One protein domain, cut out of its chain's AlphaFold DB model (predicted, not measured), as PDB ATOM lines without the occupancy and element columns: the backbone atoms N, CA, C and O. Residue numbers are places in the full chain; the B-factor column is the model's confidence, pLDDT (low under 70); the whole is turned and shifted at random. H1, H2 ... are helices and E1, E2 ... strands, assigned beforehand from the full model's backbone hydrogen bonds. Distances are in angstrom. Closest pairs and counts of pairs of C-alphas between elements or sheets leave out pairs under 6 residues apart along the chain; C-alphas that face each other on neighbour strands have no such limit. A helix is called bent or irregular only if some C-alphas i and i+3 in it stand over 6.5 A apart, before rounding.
ATOM      1  N   PRO A 748     -36.956   0.240   0.056       93.88
ATOM      2  CA  PRO A 748     -37.778   0.163  -1.154       93.88
ATOM      3  C   PRO A 748     -37.932  -1.256  -1.706       93.88
ATOM      4  O   PRO A 748     -38.883  -1.510  -2.439       93.88
ATOM      5  N   GLU A 749     -37.012  -2.160  -1.368       96.19
ATOM      6  CA  GLU A 749     -36.987  -3.561  -1.786       96.19
ATOM      7  C   GLU A 749     -37.254  -4.491  -0.613       96.19
ATOM      8  O   GLU A 749     -36.744  -4.279   0.494       96.19
ATOM      9  N   ILE A 750     -37.974  -5.570  -0.890       96.81
ATOM     10  CA  ILE A 750     -38.223  -6.650   0.060       96.81
ATOM     11  C   ILE A 750     -38.081  -8.009  -0.637       96.81
ATOM     12  O   ILE A 750     -38.191  -8.127  -1.862       96.81
ATOM     13  N   ILE A 751     -37.861  -9.042   0.170       95.12
ATOM     14  CA  ILE A 751     -37.940 -10.447  -0.248       95.12
ATOM     15  C   ILE A 751     -39.359 -11.010  -0.030       95.12
ATOM     16  O   ILE A 751     -40.214 -10.337   0.539       95.12
ATOM     17  N   ASN A 752     -39.612 -12.253  -0.458       90.62
ATOM     18  CA  ASN A 752     -40.886 -12.976  -0.273       90.62
ATOM     19  C   ASN A 752     -42.089 -12.334  -0.987       90.62
ATOM     20  O   ASN A 752     -43.220 -12.305  -0.494       90.62
ATOM     21  N   CYS A 753     -41.857 -11.846  -2.202       95.00
ATOM     22  CA  CYS A 753     -42.854 -11.101  -2.965       95.00
ATOM     23  C   CYS A 753     -43.947 -11.937  -3.633       95.00
ATOM     24  O   CYS A 753     -44.857 -11.359  -4.231       95.00
ATOM     25  N   ASN A 754     -43.931 -13.257  -3.451       92.50
ATOM     26  CA  ASN A 754     -44.954 -14.181  -3.942       92.50
ATOM     27  C   ASN A 754     -46.376 -13.807  -3.507       92.50
ATOM     28  O   ASN A 754     -47.334 -14.044  -4.238       92.50
ATOM     29  N   ARG A 755     -46.520 -13.154  -2.348       92.62
ATOM     30  CA  ARG A 755     -47.813 -12.633  -1.871       92.62
ATOM     31  C   ARG A 755     -48.359 -11.456  -2.690       92.62
ATOM     32  O   ARG A 755     -49.554 -11.185  -2.633       92.62
ATOM     33  N   TYR A 756     -47.494 -10.736  -3.403       91.25
ATOM     34  CA  TYR A 756     -47.859  -9.576  -4.221       91.25
ATOM     35  C   TYR A 756     -47.915  -9.909  -5.708       91.25
ATOM     36  O   TYR A 756     -48.792  -9.416  -6.416       91.25
ATOM     37  N   ILE A 757     -46.957 -10.704  -6.186       94.56
ATOM     38  CA  ILE A 757     -46.773 -11.048  -7.594       94.56
ATOM     39  C   ILE A 757     -46.376 -12.524  -7.645       94.56
ATOM     40  O   ILE A 757     -45.404 -12.914  -7.012       94.56
ATOM     41  N   ALA A 758     -47.125 -13.343  -8.384       93.94
ATOM     42  CA  ALA A 758     -46.844 -14.774  -8.494       93.94
ATOM     43  C   ALA A 758     -45.452 -15.039  -9.101       93.94
ATOM     44  O   ALA A 758     -45.053 -14.357 -10.049       93.94
ATOM     45  N   ASN A 759     -44.758 -16.058  -8.581       96.19
ATOM     46  CA  ASN A 759     -43.402 -16.463  -8.973       96.19
ATOM     47  C   ASN A 759     -42.344 -15.355  -8.794       96.19
ATOM     48  O   ASN A 759     -41.384 -15.283  -9.564       96.19
ATOM     49  N   CYS A 760     -42.533 -14.452  -7.827       97.19
ATOM     50  CA  CYS A 760     -41.648 -13.324  -7.560       97.19
ATOM     51  C   CYS A 760     -40.906 -13.473  -6.225       97.19
ATOM     52  O   CYS A 760     -41.484 -13.325  -5.145       97.19
ATOM     53  N   ASN A 761     -39.588 -13.647  -6.299       95.88
ATOM     54  CA  ASN A 761     -38.722 -13.760  -5.127       95.88
ATOM     55  C   ASN A 761     -38.430 -12.399  -4.483       95.88
ATOM     56  O   ASN A 761     -38.492 -12.270  -3.258       95.88
ATOM     57  N   GLN A 762     -38.126 -11.385  -5.299       96.75
ATOM     58  CA  GLN A 762     -37.785 -10.036  -4.840       96.75
ATOM     59  C   GLN A 762     -38.557  -8.991  -5.635       96.75
ATOM     60  O   GLN A 762     -38.646  -9.050  -6.865       96.75
ATOM     61  N   CYS A 763     -39.093  -8.005  -4.929       96.12
ATOM     62  CA  CYS A 763     -39.869  -6.920  -5.505       96.12
ATOM     63  C   CYS A 763     -39.539  -5.608  -4.812       96.12
ATOM     64  O   CYS A 763     -39.126  -5.566  -3.652       96.12
ATOM     65  N   LEU A 764     -39.772  -4.523  -5.536       94.75
ATOM     66  CA  LEU A 764     -39.634  -3.174  -5.024       94.75
ATOM     67  C   LEU A 764     -40.940  -2.408  -5.127       94.75
ATOM     68  O   LEU A 764     -41.765  -2.659  -6.012       94.75
ATOM     69  N   GLN A 765     -41.101  -1.431  -4.244       92.69
ATOM     70  CA  GLN A 765     -42.141  -0.427  -4.344       92.69
ATOM     71  C   GLN A 765     -41.556   0.841  -4.960       92.69
ATOM     72  O   GLN A 765     -40.741   1.536  -4.359       92.69
ATOM     73  N   THR A 766     -42.012   1.161  -6.167       87.75
ATOM     74  CA  THR A 766     -41.658   2.407  -6.861       87.75
ATOM     75  C   THR A 766     -42.131   3.640  -6.075       87.75
ATOM     76  O   THR A 766     -43.061   3.539  -5.266       87.75
ATOM     77  N   PRO A 767     -41.597   4.843  -6.356       82.88
ATOM     78  CA  PRO A 767     -42.071   6.069  -5.711       82.88
ATOM     79  C   PRO A 767     -43.567   6.355  -5.916       82.88
ATOM     80  O   PRO A 767     -44.216   6.969  -5.070       82.88
ATOM     81  N   GLN A 768     -44.144   5.860  -7.015       83.25
ATOM     82  CA  GLN A 768     -45.580   5.927  -7.310       83.25
ATOM     83  C   GLN A 768     -46.399   4.860  -6.558       83.25
ATOM     84  O   GLN A 768     -47.577   4.665  -6.855       83.25
ATOM     85  N   LYS A 769     -45.792   4.164  -5.589       87.69
ATOM     86  CA  LYS A 769     -46.371   3.076  -4.785       87.69
ATOM     87  C   LYS A 769     -46.795   1.839  -5.585       87.69
ATOM     88  O   LYS A 769     -47.545   1.013  -5.072       87.69
ATOM     89  N   VAL A 770     -46.295   1.678  -6.810       88.50
ATOM     90  CA  VAL A 770     -46.499   0.466  -7.619       88.50
ATOM     91  C   VAL A 770     -45.451  -0.570  -7.229       88.50
ATOM     92  O   VAL A 770     -44.261  -0.253  -7.247       88.50
ATOM     93  N   ILE A 771     -45.893  -1.783  -6.900       92.19
ATOM     94  CA  ILE A 771     -45.014  -2.920  -6.615       92.19
ATOM     95  C   ILE A 771     -44.626  -3.579  -7.939       92.19
ATOM     96  O   ILE A 771     -45.494  -3.855  -8.769       92.19
ATOM     97  N   LYS A 772     -43.332  -3.817  -8.139       93.81
ATOM     98  CA  LYS A 772     -42.788  -4.509  -9.310       93.81
ATOM     99  C   LYS A 772     -41.834  -5.601  -8.873       93.81
ATOM    100  O   LYS A 772     -41.000  -5.365  -8.004       93.81
ATOM    101  N   CYS A 773     -41.925  -6.759  -9.506       95.69
ATOM    102  CA  CYS A 773     -40.915  -7.787  -9.365       95.69
ATOM    103  C   CYS A 773     -39.612  -7.330 -10.023       95.69
ATOM    104  O   CYS A 773     -39.646  -6.715 -11.091       95.69
ATOM    105  N   ILE A 774     -38.487  -7.646  -9.389       93.81
ATOM    106  CA  ILE A 774     -37.133  -7.445  -9.934       93.81
ATOM    107  C   ILE A 774     -36.358  -8.756 -10.065       93.81
ATOM    108  O   ILE A 774     -35.421  -8.826 -10.854       93.81
ATOM    109  N   LEU A 775     -36.769  -9.797  -9.334       95.56
ATOM    110  CA  LEU A 775     -36.192 -11.131  -9.419       95.56
ATOM    111  C   LEU A 775     -37.300 -12.176  -9.276       95.56
ATOM    112  O   LEU A 775     -37.963 -12.248  -8.239       95.56
ATOM    113  N   CYS A 776     -37.499 -12.975 -10.321       96.62
ATOM    114  CA  CYS A 776     -38.485 -14.054 -10.332       96.62
ATOM    115  C   CYS A 776     -37.907 -15.366  -9.779       96.62
ATOM    116  O   CYS A 776     -36.710 -15.474  -9.506       96.62
ATOM    117  N   GLU A 777     -38.770 -16.363  -9.622       96.00
ATOM    118  CA  GLU A 777     -38.391 -17.757  -9.394       96.00
ATOM    119  C   GLU A 777     -37.721 -18.391 -10.622       96.00
ATOM    120  O   GLU A 777     -37.830 -17.899 -11.752       96.00
ATOM    121  N   ASP A 778     -37.039 -19.514 -10.399       95.69
ATOM    122  CA  ASP A 778     -36.362 -20.279 -11.443       95.69
ATOM    123  C   ASP A 778     -37.319 -20.644 -12.595       95.69
ATOM    124  O   ASP A 778     -38.424 -21.152 -12.396       95.69
ATOM    125  N   GLY A 779     -36.876 -20.413 -13.830       93.31
ATOM    126  CA  GLY A 779     -37.642 -20.637 -15.057       93.31
ATOM    127  C   GLY A 779     -38.517 -19.455 -15.488       93.31
ATOM    128  O   GLY A 779     -39.148 -19.530 -16.550       93.31
ATOM    129  N   TYR A 780     -38.538 -18.360 -14.723       95.38
ATOM    130  CA  TYR A 780     -39.302 -17.152 -15.030       95.38
ATOM    131  C   TYR A 780     -38.407 -15.953 -15.384       95.38
ATOM    132  O   TYR A 780     -37.195 -15.931 -15.169       95.38
ATOM    133  N   ALA A 781     -39.035 -14.960 -16.002       95.12
ATOM    134  CA  ALA A 781     -38.461 -13.746 -16.532       95.12
ATOM    135  C   ALA A 781     -39.206 -12.530 -15.989       95.12
ATOM    136  O   ALA A 781     -40.433 -12.460 -16.082       95.12
ATOM    137  N   THR A 782     -38.476 -11.553 -15.466       94.38
ATOM    138  CA  THR A 782     -39.071 -10.316 -14.949       94.38
ATOM    139  C   THR A 782     -39.350  -9.333 -16.077       94.38
ATOM    140  O   THR A 782     -38.454  -9.048 -16.871       94.38
ATOM    141  N   SER A 783     -40.555  -8.760 -16.134       91.44
ATOM    142  CA  SER A 783     -40.859  -7.701 -17.100       91.44
ATOM    143  C   SER A 783     -40.601  -6.301 -16.544       91.44
ATOM    144  O   SER A 783     -41.211  -5.888 -15.558       91.44
ATOM    145  N   VAL A 784     -39.805  -5.496 -17.253       87.12
ATOM    146  CA  VAL A 784     -39.550  -4.081 -16.894       87.12
ATOM    147  C   VAL A 784     -40.828  -3.231 -16.964       87.12
ATOM    148  O   VAL A 784     -40.988  -2.225 -16.252       87.12
ATOM    149  N   ILE A 785     -41.761  -3.603 -17.850       84.25
ATOM    150  CA  ILE A 785     -42.982  -2.828 -18.084       84.25
ATOM    151  C   ILE A 785     -44.021  -3.121 -17.016       84.25
ATOM    152  O   ILE A 785     -44.472  -2.179 -16.355       84.25
ATOM    153  N   THR A 786     -44.410  -4.390 -16.887       87.81
ATOM    154  CA  THR A 786     -45.509  -4.803 -16.006       87.81
ATOM    155  C   THR A 786     -45.035  -5.039 -14.578       87.81
ATOM    156  O   THR A 786     -45.835  -4.929 -13.655       87.81
ATOM    157  N   GLY A 787     -43.745  -5.332 -14.380       88.81
ATOM    158  CA  GLY A 787     -43.221  -5.818 -13.108       88.81
ATOM    159  C   GLY A 787     -43.680  -7.239 -12.775       88.81
ATOM    160  O   GLY A 787     -43.520  -7.647 -11.634       88.81
ATOM    161  N   GLN A 788     -44.289  -7.973 -13.714       93.88
ATOM    162  CA  GLN A 788     -44.745  -9.352 -13.511       93.88
ATOM    163  C   GLN A 788     -43.681 -10.367 -13.948       93.88
ATOM    164  O   GLN A 788     -42.720 -10.012 -14.638       93.88
ATOM    165  N   CYS A 789     -43.869 -11.622 -13.536       96.69
ATOM    166  CA  CYS A 789     -43.029 -12.755 -13.907       96.69
ATOM    167  C   CYS A 789     -43.701 -13.597 -14.994       96.69
ATOM    168  O   CYS A 789     -44.744 -14.206 -14.757       96.69
ATOM    169  N   ASP A 790     -43.074 -13.662 -16.165       95.44
ATOM    170  CA  ASP A 790     -43.489 -14.497 -17.294       95.44
ATOM    171  C   ASP A 790     -42.533 -15.676 -17.462       95.44
ATOM    172  O   ASP A 790     -41.403 -15.632 -16.998       95.44
ATOM    173  N   LYS A 791     -42.926 -16.749 -18.150       94.94
ATOM    174  CA  LYS A 791     -42.002 -17.868 -18.395       94.94
ATOM    175  C   LYS A 791     -40.784 -17.404 -19.206       94.94
ATOM    176  O   LYS A 791     -40.950 -16.756 -20.249       94.94
ATOM    177  N   CYS A 792     -39.574 -17.765 -18.772       95.06
ATOM    178  CA  CYS A 792     -38.378 -17.459 -19.546       95.06
ATOM    179  C   CYS A 792     -38.344 -18.276 -20.846       95.06
ATOM    180  O   CYS A 792     -38.570 -19.487 -20.858       95.06
ATOM    181  N   LYS A 793     -38.071 -17.589 -21.961       93.62
ATOM    182  CA  LYS A 793     -38.013 -18.169 -23.312       93.62
ATOM    183  C   LYS A 793     -36.602 -18.585 -23.733       93.62
ATOM    184  O   LYS A 793     -36.448 -19.222 -24.772       93.62
ATOM    185  N   ILE A 794     -35.582 -18.206 -22.966       92.12
ATOM    186  CA  ILE A 794     -34.180 -18.488 -23.276       92.12
ATOM    187  C   ILE A 794     -33.847 -19.896 -22.795       92.12
ATOM    188  O   ILE A 794     -34.006 -20.231 -21.623       92.12
ATOM    189  N   GLN A 795     -33.385 -20.734 -23.718       91.94
ATOM    190  CA  GLN A 795     -32.992 -22.098 -23.402       91.94
ATOM    191  C   GLN A 795     -31.807 -22.101 -22.429       91.94
ATOM    192  O   GLN A 795     -30.881 -21.308 -22.571       91.94
ATOM    193  N   TYR A 796     -31.846 -23.001 -21.447       92.75
ATOM    194  CA  TYR A 796     -30.820 -23.158 -20.408       92.75
ATOM    195  C   TYR A 796     -30.617 -21.955 -19.470       92.75
ATOM    196  O   TYR A 796     -29.709 -21.983 -18.637       92.75
ATOM    197  N   ALA A 797     -31.470 -20.933 -19.545       93.44
ATOM    198  CA  ALA A 797     -31.501 -19.862 -18.564       93.44
ATOM    199  C   ALA A 797     -32.326 -20.280 -17.341       93.44
ATOM    200  O   ALA A 797     -33.444 -20.777 -17.475       93.44
ATOM    201  N   LYS A 798     -31.748 -20.086 -16.155       93.56
ATOM    202  CA  LYS A 798     -32.393 -20.318 -14.862       93.56
ATOM    203  C   LYS A 798     -33.219 -19.100 -14.455       93.56
ATOM    204  O   LYS A 798     -34.373 -19.263 -14.091       93.56
ATOM    205  N   ILE A 799     -32.663 -17.896 -14.573       91.56
ATOM    206  CA  ILE A 799     -33.356 -16.634 -14.288       91.56
ATOM    207  C   ILE A 799     -33.155 -15.697 -15.467       91.56
ATOM    208  O   ILE A 799     -32.039 -15.551 -15.972       91.56
ATOM    209  N   CYS A 800     -34.230 -15.040 -15.885       95.06
ATOM    210  CA  CYS A 800     -34.192 -14.063 -16.961       95.06
ATOM    211  C   CYS A 800     -34.739 -12.723 -16.484       95.06
ATOM    212  O   CYS A 800     -35.606 -12.654 -15.616       95.06
ATOM    213  N   ILE A 801     -34.242 -11.643 -17.062       94.25
ATOM    214  CA  ILE A 801     -34.699 -10.295 -16.748       94.25
ATOM    215  C   ILE A 801     -34.843  -9.561 -18.082       94.25
ATOM    216  O   ILE A 801     -33.974  -9.652 -18.948       94.25
ATOM    217  N   GLU A 802     -35.977  -8.899 -18.311       92.94
ATOM    218  CA  GLU A 802     -36.117  -8.035 -19.482       92.94
ATOM    219  C   GLU A 802     -35.173  -6.829 -19.363       92.94
ATOM    220  O   GLU A 802     -35.073  -6.200 -18.312       92.94
ATOM    221  N   GLY A 803     -34.511  -6.480 -20.461       89.88
ATOM    222  CA  GLY A 803     -33.611  -5.332 -20.548       89.88
ATOM    223  C   GLY A 803     -33.533  -4.784 -21.970       89.88
ATOM    224  O   GLY A 803     -34.208  -5.271 -22.887       89.88
ATOM    225  N   ASP A 804     -32.725  -3.747 -22.149       87.81
ATOM    226  CA  ASP A 804     -32.330  -3.211 -23.445       87.81
ATOM    227  C   ASP A 804     -31.233  -4.108 -24.043       87.81
ATOM    228  O   ASP A 804     -30.093  -4.130 -23.581       87.81
ATOM    229  N   PHE A 805     -31.580  -4.865 -25.084       84.38
ATOM    230  CA  PHE A 805     -30.705  -5.849 -25.727       84.38
ATOM    231  C   PHE A 805     -29.383  -5.252 -26.227       84.38
ATOM    232  O   PHE A 805     -28.371  -5.945 -26.253       84.38
ATOM    233  N   PHE A 806     -29.373  -3.980 -26.636       81.88
ATOM    234  CA  PHE A 806     -28.150  -3.335 -27.123       81.88
ATOM    235  C   PHE A 806     -27.236  -2.870 -25.990       81.88
ATOM    236  O   PHE A 806     -26.035  -2.720 -26.204       81.88
ATOM    237  N   LEU A 807     -27.794  -2.638 -24.800       81.12
ATOM    238  CA  LEU A 807     -27.044  -2.193 -23.627       81.12
ATOM    239  C   LEU A 807     -26.658  -3.346 -22.702       81.12
ATOM    240  O   LEU A 807     -25.716  -3.181 -21.930       81.12
ATOM    241  N   MET A 808     -27.370  -4.478 -22.787       83.44
ATOM    242  CA  MET A 808     -27.307  -5.585 -21.824       83.44
ATOM    243  C   MET A 808     -27.409  -5.060 -20.387       83.44
ATOM    244  O   MET A 808     -26.504  -5.207 -19.565       83.44
ATOM    245  N   ASP A 809     -28.473  -4.303 -20.128       85.94
ATOM    246  CA  ASP A 809     -28.680  -3.573 -18.879       85.94
ATOM    247  C   ASP A 809     -29.725  -4.229 -17.965       85.94
ATOM    248  O   ASP A 809     -30.308  -3.578 -17.094       85.94
ATOM    249  N   GLU A 810     -29.936  -5.538 -18.111       89.31
ATOM    250  CA  GLU A 810     -30.840  -6.315 -17.265       89.31
ATOM    251  C   GLU A 810     -30.457  -6.243 -15.778       89.31
ATOM    252  O   GLU A 810     -31.324  -6.170 -14.905       89.31
ATOM    253  N   TRP A 811     -29.156  -6.143 -15.484       88.88
ATOM    254  CA  TRP A 811     -28.621  -5.967 -14.131       88.88
ATOM    255  C   TRP A 811     -29.117  -4.690 -13.441       88.88
ATOM    256  O   TRP A 811     -29.163  -4.630 -12.211       88.88
ATOM    257  N   VAL A 812     -29.534  -3.671 -14.204       89.31
ATOM    258  CA  VAL A 812     -30.031  -2.412 -13.638       89.31
ATOM    259  C   VAL A 812     -31.314  -2.636 -12.836       89.31
ATOM    260  O   VAL A 812     -31.564  -1.902 -11.879       89.31
ATOM    261  N   GLN A 813     -32.102  -3.675 -13.153       88.69
ATOM    262  CA  GLN A 813     -33.278  -4.041 -12.353       88.69
ATOM    263  C   GLN A 813     -32.908  -4.369 -10.897       88.69
ATOM    264  O   GLN A 813     -33.655  -4.013  -9.988       88.69
ATOM    265  N   LEU A 814     -31.733  -4.957 -10.660       91.44
ATOM    266  CA  LEU A 814     -31.298  -5.417  -9.335       91.44
ATOM    267  C   LEU A 814     -30.751  -4.309  -8.437       91.44
ATOM    268  O   LEU A 814     -30.636  -4.497  -7.226       91.44
ATOM    269  N   ILE A 815     -30.413  -3.158  -9.021       92.69
ATOM    270  CA  ILE A 815     -29.913  -1.991  -8.287       92.69
ATOM    271  C   ILE A 815     -30.936  -0.856  -8.209       92.69
ATOM    272  O   ILE A 815     -30.595   0.235  -7.758       92.69
ATOM    273  N   GLN A 816     -32.190  -1.065  -8.625       90.75
ATOM    274  CA  GLN A 816     -33.191   0.010  -8.637       90.75
ATOM    275  C   GLN A 816     -33.400   0.642  -7.261       90.75
ATOM    276  O   GLN A 816     -33.480   1.861  -7.154       90.75
ATOM    277  N   SER A 817     -33.408  -0.155  -6.199       92.38
ATOM    278  CA  SER A 817     -33.581   0.347  -4.831       92.38
ATOM    279  C   SER A 817     -32.390   1.180  -4.368       92.38
ATOM    280  O   SER A 817     -32.574   2.179  -3.675       92.38
ATOM    281  N   PHE A 818     -31.179   0.822  -4.809       94.19
ATOM    282  CA  PHE A 818     -29.996   1.659  -4.634       94.19
ATOM    283  C   PHE A 818     -30.139   2.975  -5.411       94.19
ATOM    284  O   PHE A 818     -29.972   4.041  -4.828       94.19
ATOM    285  N   LEU A 819     -30.529   2.928  -6.692       91.44
ATOM    286  CA  LEU A 819     -30.727   4.126  -7.521       91.44
ATOM    287  C   LEU A 819     -31.752   5.089  -6.913       91.44
ATOM    288  O   LEU A 819     -31.511   6.294  -6.877       91.44
ATOM    289  N   MET A 820     -32.865   4.561  -6.398       88.81
ATOM    290  CA  MET A 820     -33.930   5.341  -5.760       88.81
ATOM    291  C   MET A 820     -33.469   6.092  -4.506       88.81
ATOM    292  O   MET A 820     -34.040   7.133  -4.190       88.81
ATOM    293  N   GLN A 821     -32.485   5.550  -3.786       90.75
ATOM    294  CA  GLN A 821     -31.965   6.116  -2.538       90.75
ATOM    295  C   GLN A 821     -30.717   6.980  -2.757       90.75
ATOM    296  O   GLN A 821     -30.475   7.927  -2.008       90.75
ATOM    297  N   PHE A 822     -29.914   6.658  -3.772       91.38
ATOM    298  CA  PHE A 822     -28.647   7.325  -4.045       91.38
ATOM    299  C   PHE A 822     -28.801   8.570  -4.926       91.38
ATOM    300  O   PHE A 822     -28.110   9.564  -4.701       91.38
ATOM    301  N   LEU A 823     -29.684   8.535  -5.929       86.50
ATOM    302  CA  LEU A 823     -29.794   9.609  -6.913       86.50
ATOM    303  C   LEU A 823     -30.785  10.704  -6.473       86.50
ATOM    304  O   LEU A 823     -31.903  10.388  -6.056       86.50
ATOM    305  N   PRO A 824     -30.423  11.996  -6.605       64.94
ATOM    306  CA  PRO A 824     -31.362  13.098  -6.429       64.94
ATOM    307  C   PRO A 824     -32.419  13.038  -7.549       64.94
ATOM    308  O   PRO A 824     -32.077  12.836  -8.710       64.94
ATOM    309  N   ASP A 825     -33.698  13.176  -7.193       64.12
ATOM    310  CA  ASP A 825     -34.873  13.026  -8.073       64.12
ATOM    311  C   ASP A 825     -35.181  11.589  -8.546       64.12
ATOM    312  O   ASP A 825     -35.118  11.288  -9.734       64.12
ATOM    313  N   GLN A 826     -35.558  10.711  -7.596       58.09
ATOM    314  CA  GLN A 826     -36.317   9.446  -7.755       58.09
ATOM    315  C   GLN A 826     -36.314   8.846  -9.175       58.09
ATOM    316  O   GLN A 826     -37.352   8.745  -9.837       58.09
ATOM    317  N   TYR A 827     -35.128   8.467  -9.654       62.69
ATOM    318  CA  TYR A 827     -34.941   8.016 -11.025       62.69
ATOM    319  C   TYR A 827     -35.726   6.726 -11.279       62.69
ATOM    320  O   TYR A 827     -35.497   5.699 -10.639       62.69
ATOM    321  N   LEU A 828     -36.653   6.777 -12.237       60.06
ATOM    322  CA  LEU A 828     -37.291   5.588 -12.783       60.06
ATOM    323  C   LEU A 828     -36.432   5.098 -13.946       60.06
ATOM    324  O   LEU A 828     -36.188   5.858 -14.883       60.06
ATOM    325  N   TYR A 829     -36.007   3.836 -13.900       67.38
ATOM    326  CA  TYR A 829     -35.272   3.212 -14.994       67.38
ATOM    327  C   TYR A 829     -36.003   3.450 -16.337       67.38
ATOM    328  O   TYR A 829     -37.165   3.041 -16.487       67.38
ATOM    329  N   PRO A 830     -35.378   4.159 -17.296       63.00
ATOM    330  CA  PRO A 830     -35.997   4.513 -18.557       63.00
ATOM    331  C   PRO A 830     -36.196   3.244 -19.370       63.00
ATOM    332  O   PRO A 830     -35.246   2.557 -19.744       63.00
ATOM    333  N   LYS A 831     -37.465   2.948 -19.647       69.69
ATOM    334  CA  LYS A 831     -37.853   1.848 -20.528       69.69
ATOM    335  C   LYS A 831     -37.148   2.018 -21.884       69.69
ATOM    336  O   LYS A 831     -37.016   3.159 -22.335       69.69
ATOM    337  N   PRO A 832     -36.722   0.926 -22.547       73.19
ATOM    338  CA  PRO A 832     -36.253   1.001 -23.927       73.19
ATOM    339  C   PRO A 832     -37.279   1.761 -24.781       73.19
ATOM    340  O   PRO A 832     -38.473   1.473 -24.702       73.19
ATOM    341  N   GLU A 833     -36.831   2.750 -25.562       74.19
ATOM    342  CA  GLU A 833     -37.731   3.633 -26.330       74.19
ATOM    343  C   GLU A 833     -38.527   2.869 -27.397       74.19
ATOM    344  O   GLU A 833     -39.642   3.251 -27.749       74.19
ATOM    345  N   LEU A 834     -37.963   1.762 -27.890       77.31
ATOM    346  CA  LEU A 834     -38.568   0.895 -28.892       77.31
ATOM    347  C   LEU A 834     -38.799  -0.493 -28.300       77.31
ATOM    348  O   LEU A 834     -37.873  -1.109 -27.771       77.31
ATOM    349  N   GLU A 835     -40.006  -1.038 -28.478       78.06
ATOM    350  CA  GLU A 835     -40.335  -2.397 -28.024       78.06
ATOM    351  C   GLU A 835     -39.404  -3.470 -28.602       78.06
ATOM    352  O   GLU A 835     -39.179  -4.483 -27.950       78.06
ATOM    353  N   LEU A 836     -38.832  -3.247 -29.793       79.00
ATOM    354  CA  LEU A 836     -37.902  -4.175 -30.451       79.00
ATOM    355  C   LEU A 836     -36.546  -4.295 -29.738       79.00
ATOM    356  O   LEU A 836     -35.863  -5.305 -29.905       79.00
ATOM    357  N   MET A 837     -36.150  -3.278 -28.966       83.50
ATOM    358  CA  MET A 837     -34.912  -3.300 -28.179       83.50
ATOM    359  C   MET A 837     -35.099  -4.045 -26.855       83.50
ATOM    360  O   MET A 837     -34.124  -4.463 -26.245       83.50
ATOM    361  N   ARG A 838     -36.346  -4.255 -26.424       88.12
ATOM    362  CA  ARG A 838     -36.667  -4.991 -25.203       88.12
ATOM    363  C   ARG A 838     -36.618  -6.491 -25.473       88.12
ATOM    364  O   ARG A 838     -37.436  -7.017 -26.231       88.12
ATOM    365  N   LYS A 839     -35.704  -7.192 -24.806       91.19
ATOM    366  CA  LYS A 839     -35.642  -8.660 -24.823       91.19
ATOM    367  C   LYS A 839     -35.434  -9.211 -23.420       91.19
ATOM    368  O   LYS A 839     -34.894  -8.530 -22.558       91.19
ATOM    369  N   GLN A 840     -35.869 -10.452 -23.213       93.38
ATOM    370  CA  GLN A 840     -35.438 -11.239 -22.061       93.38
ATOM    371  C   GLN A 840     -33.948 -11.534 -22.235       93.38
ATOM    372  O   GLN A 840     -33.548 -12.003 -23.302       93.38
ATOM    373  N   LEU A 841     -33.161 -11.256 -21.203       92.44
ATOM    374  CA  LEU A 841     -31.734 -11.540 -21.135       92.44
ATOM    375  C   LEU A 841     -31.485 -12.525 -19.981       92.44
ATOM    376  O   LEU A 841     -32.177 -12.448 -18.960       92.44
ATOM    377  N   PRO A 842     -30.570 -13.497 -20.138       92.69
ATOM    378  CA  PRO A 842     -30.280 -14.472 -19.103       92.69
ATOM    379  C   PRO A 842     -29.469 -13.794 -18.004       92.69
ATOM    380  O   PRO A 842     -28.328 -13.397 -18.223       92.69
ATOM    381  N   PHE A 843     -30.054 -13.692 -16.817       90.06
ATOM    382  CA  PHE A 843     -29.351 -13.199 -15.641       90.06
ATOM    383  C   PHE A 843     -28.550 -14.324 -14.972       90.06
ATOM    384  O   PHE A 843     -27.382 -14.158 -14.628       90.06
ATOM    385  N   GLU A 844     -29.162 -15.504 -14.852       90.88
ATOM    386  CA  GLU A 844     -28.525 -16.710 -14.322       90.88
ATOM    387  C   GLU A 844     -28.806 -17.886 -15.265       90.88
ATOM    388  O   GLU A 844     -29.936 -18.067 -15.720       90.88
ATOM    389  N   CYS A 845     -27.796 -18.704 -15.568       92.44
ATOM    390  CA  CYS A 845     -27.947 -19.923 -16.368       92.44
ATOM    391  C   CYS A 845     -28.009 -21.168 -15.472       92.44
ATOM    392  O   CYS A 845     -27.518 -21.156 -14.344       92.44
ATOM    393  N   TYR A 846     -28.584 -22.265 -15.974       90.62
ATOM    394  CA  TYR A 846     -28.518 -23.549 -15.273       90.62
ATOM    395  C   TYR A 846     -27.062 -24.031 -15.117       90.62
ATOM    396  O   TYR A 846     -26.203 -23.677 -15.932       90.62
ATOM    397  N   PRO A 847     -26.768 -24.881 -14.113       87.50
ATOM    398  CA  PRO A 847     -25.439 -25.455 -13.927       87.50
ATOM    399  C   PRO A 847     -24.879 -26.074 -15.216       87.50
ATOM    400  O   PRO A 847     -25.571 -26.808 -15.921       87.50
ATOM    401  N   GLY A 848     -23.617 -25.768 -15.526       83.81
ATOM    402  CA  GLY A 848     -22.960 -26.188 -16.770       83.81
ATOM    403  C   GLY A 848     -23.182 -25.256 -17.966       83.81
ATOM    404  O   GLY A 848     -22.706 -25.566 -19.056       83.81
ATOM    405  N   TYR A 849     -23.860 -24.117 -17.786       89.88
ATOM    406  CA  TYR A 849     -24.063 -23.092 -18.813       89.88
ATOM    407  C   TYR A 849     -23.643 -21.709 -18.296       89.88
ATOM    408  O   TYR A 849     -23.693 -21.441 -17.096       89.88
ATOM    409  N   LYS A 850     -23.231 -20.821 -19.203       86.44
ATOM    410  CA  LYS A 850     -22.956 -19.404 -18.913       86.44
ATOM    411  C   LYS A 850     -23.472 -18.509 -20.043       86.44
ATOM    412  O   LYS A 850     -23.518 -18.974 -21.184       86.44
ATOM    413  N   PRO A 851     -23.841 -17.249 -19.748       83.06
ATOM    414  CA  PRO A 851     -24.265 -16.312 -20.778       83.06
ATOM    415  C   PRO A 851     -23.109 -16.018 -21.743       83.06
ATOM    416  O   PRO A 851     -21.947 -15.959 -21.331       83.06
ATOM    417  N   ASP A 852     -23.414 -15.870 -23.029       83.88
ATOM    418  CA  ASP A 852     -22.489 -15.367 -24.042       83.88
ATOM    419  C   ASP A 852     -22.642 -13.848 -24.259       83.88
ATOM    420  O   ASP A 852     -23.452 -13.171 -23.623       83.88
ATOM    421  N   HIS A 853     -21.847 -13.297 -25.176       75.50
ATOM    422  CA  HIS A 853     -21.887 -11.880 -25.554       75.50
ATOM    423  C   HIS A 853     -23.181 -11.467 -26.284       75.50
ATOM    424  O   HIS A 853     -23.442 -10.274 -26.428       75.50
TER     425      HIS A 853
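AT A GLANCE: This is residues 748 to 853 of the 1016 residues of an uncharacterized protein of Paramecium tetraurelia (UniProt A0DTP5). Two small sheets meet near their ends, the hairpin strands E1 E2 E3 in one and E5 E4 E6 E7 in the other, and a single helix, H1, packs in the angle between them, over one sheet and standing up from the other. From the far end of H1 a long loop, residues 823 to 837, folds back to E7, and the short strand E8 lies beyond E7 at one end of the longest axis. The 106 printed residues hold eight named strands and one named helix, in the order E1 E2 E3 E4 E5 E6 H1 E7 E8; the smaller sheet is antiparallel, the larger, E5 E4 E6 E7, mixed, and the class is mixed, helices and strands. The whole is compact, with a radius of gyration of the C-alphas of 13.4 A and spans of 40 by 31 by 22 A.

HOW THE PARTS SIT: Start with E1, residues 749 to 751, E2, 760 to 765, and E3, 771 to 776: they form a meander, each strand the antiparallel neighbour of the one before. Look for N 750 and O 763, 3.0 A apart, and N 764 and O 772, 2.9 A. Next, E4, residues 780 to 782, and E5, 789 to 791, form a hairpin, with N 781 and O 790 at 2.7 A. E6, residues 797 to 804, bends by 52 degrees at residue 801 and is parallel to E4, with N 802 and O 782 at 2.9 A. The closest C-alphas of E3 and E4 are those of Cys 776 and Thr 782, 6.0 A. H1, residues 810 to 822, is on one face of the smaller sheet, making two layers, a helix over a sheet: its height over the sheet is 10.3 A, and it runs slantwise to the strands, at 34 degrees to E2 on the local plane. Its closest C-alphas to E3 are Gln 813 and Ile 774, 5.7 A. H1 is also on the larger sheet, from which it stands up, its line rising 60 degrees. H1 is irregular, C-alphas 814 and 817 being 7.7 A apart; 5 of its 9 O i to N i+4 pairs are within hydrogen-bond range. E7, residues 838 to 845, is antiparallel to E6, with N 798 and O 844 at 2.7 A. E8, residues 849 to 851, pairs with no named strand; its closest C-alpha pair with E7 is Pro 851 and Pro 842, 6.5 A.

IN THESE COORDINATES: Find C-alpha 749 at (-36.987, -3.561, -1.786), where E1 begins; it is 7.1 A long, E2 13.3 A, E3 13.4 A, E4 6.8 A, E5 6.9 A and E6 17.4 A. H1 runs 19.1 A from C-alpha 810 at (-30.840, -6.315, -17.265). E7 is 19.4 A long, and E8, 7.1 A, ends at C-alpha 851, (-24.265, -16.312, -20.778).

THE WHOLE: The C-alphas farthest apart are those of Asp 825 and Gly 848, 41.9 A. The printed part has no cut, and the link from H1 to E7, 15 residues, is long. Read the B-factor column at residues 824 to 831: these are under 70, while the mean pLDDT of the printed part is 88.3.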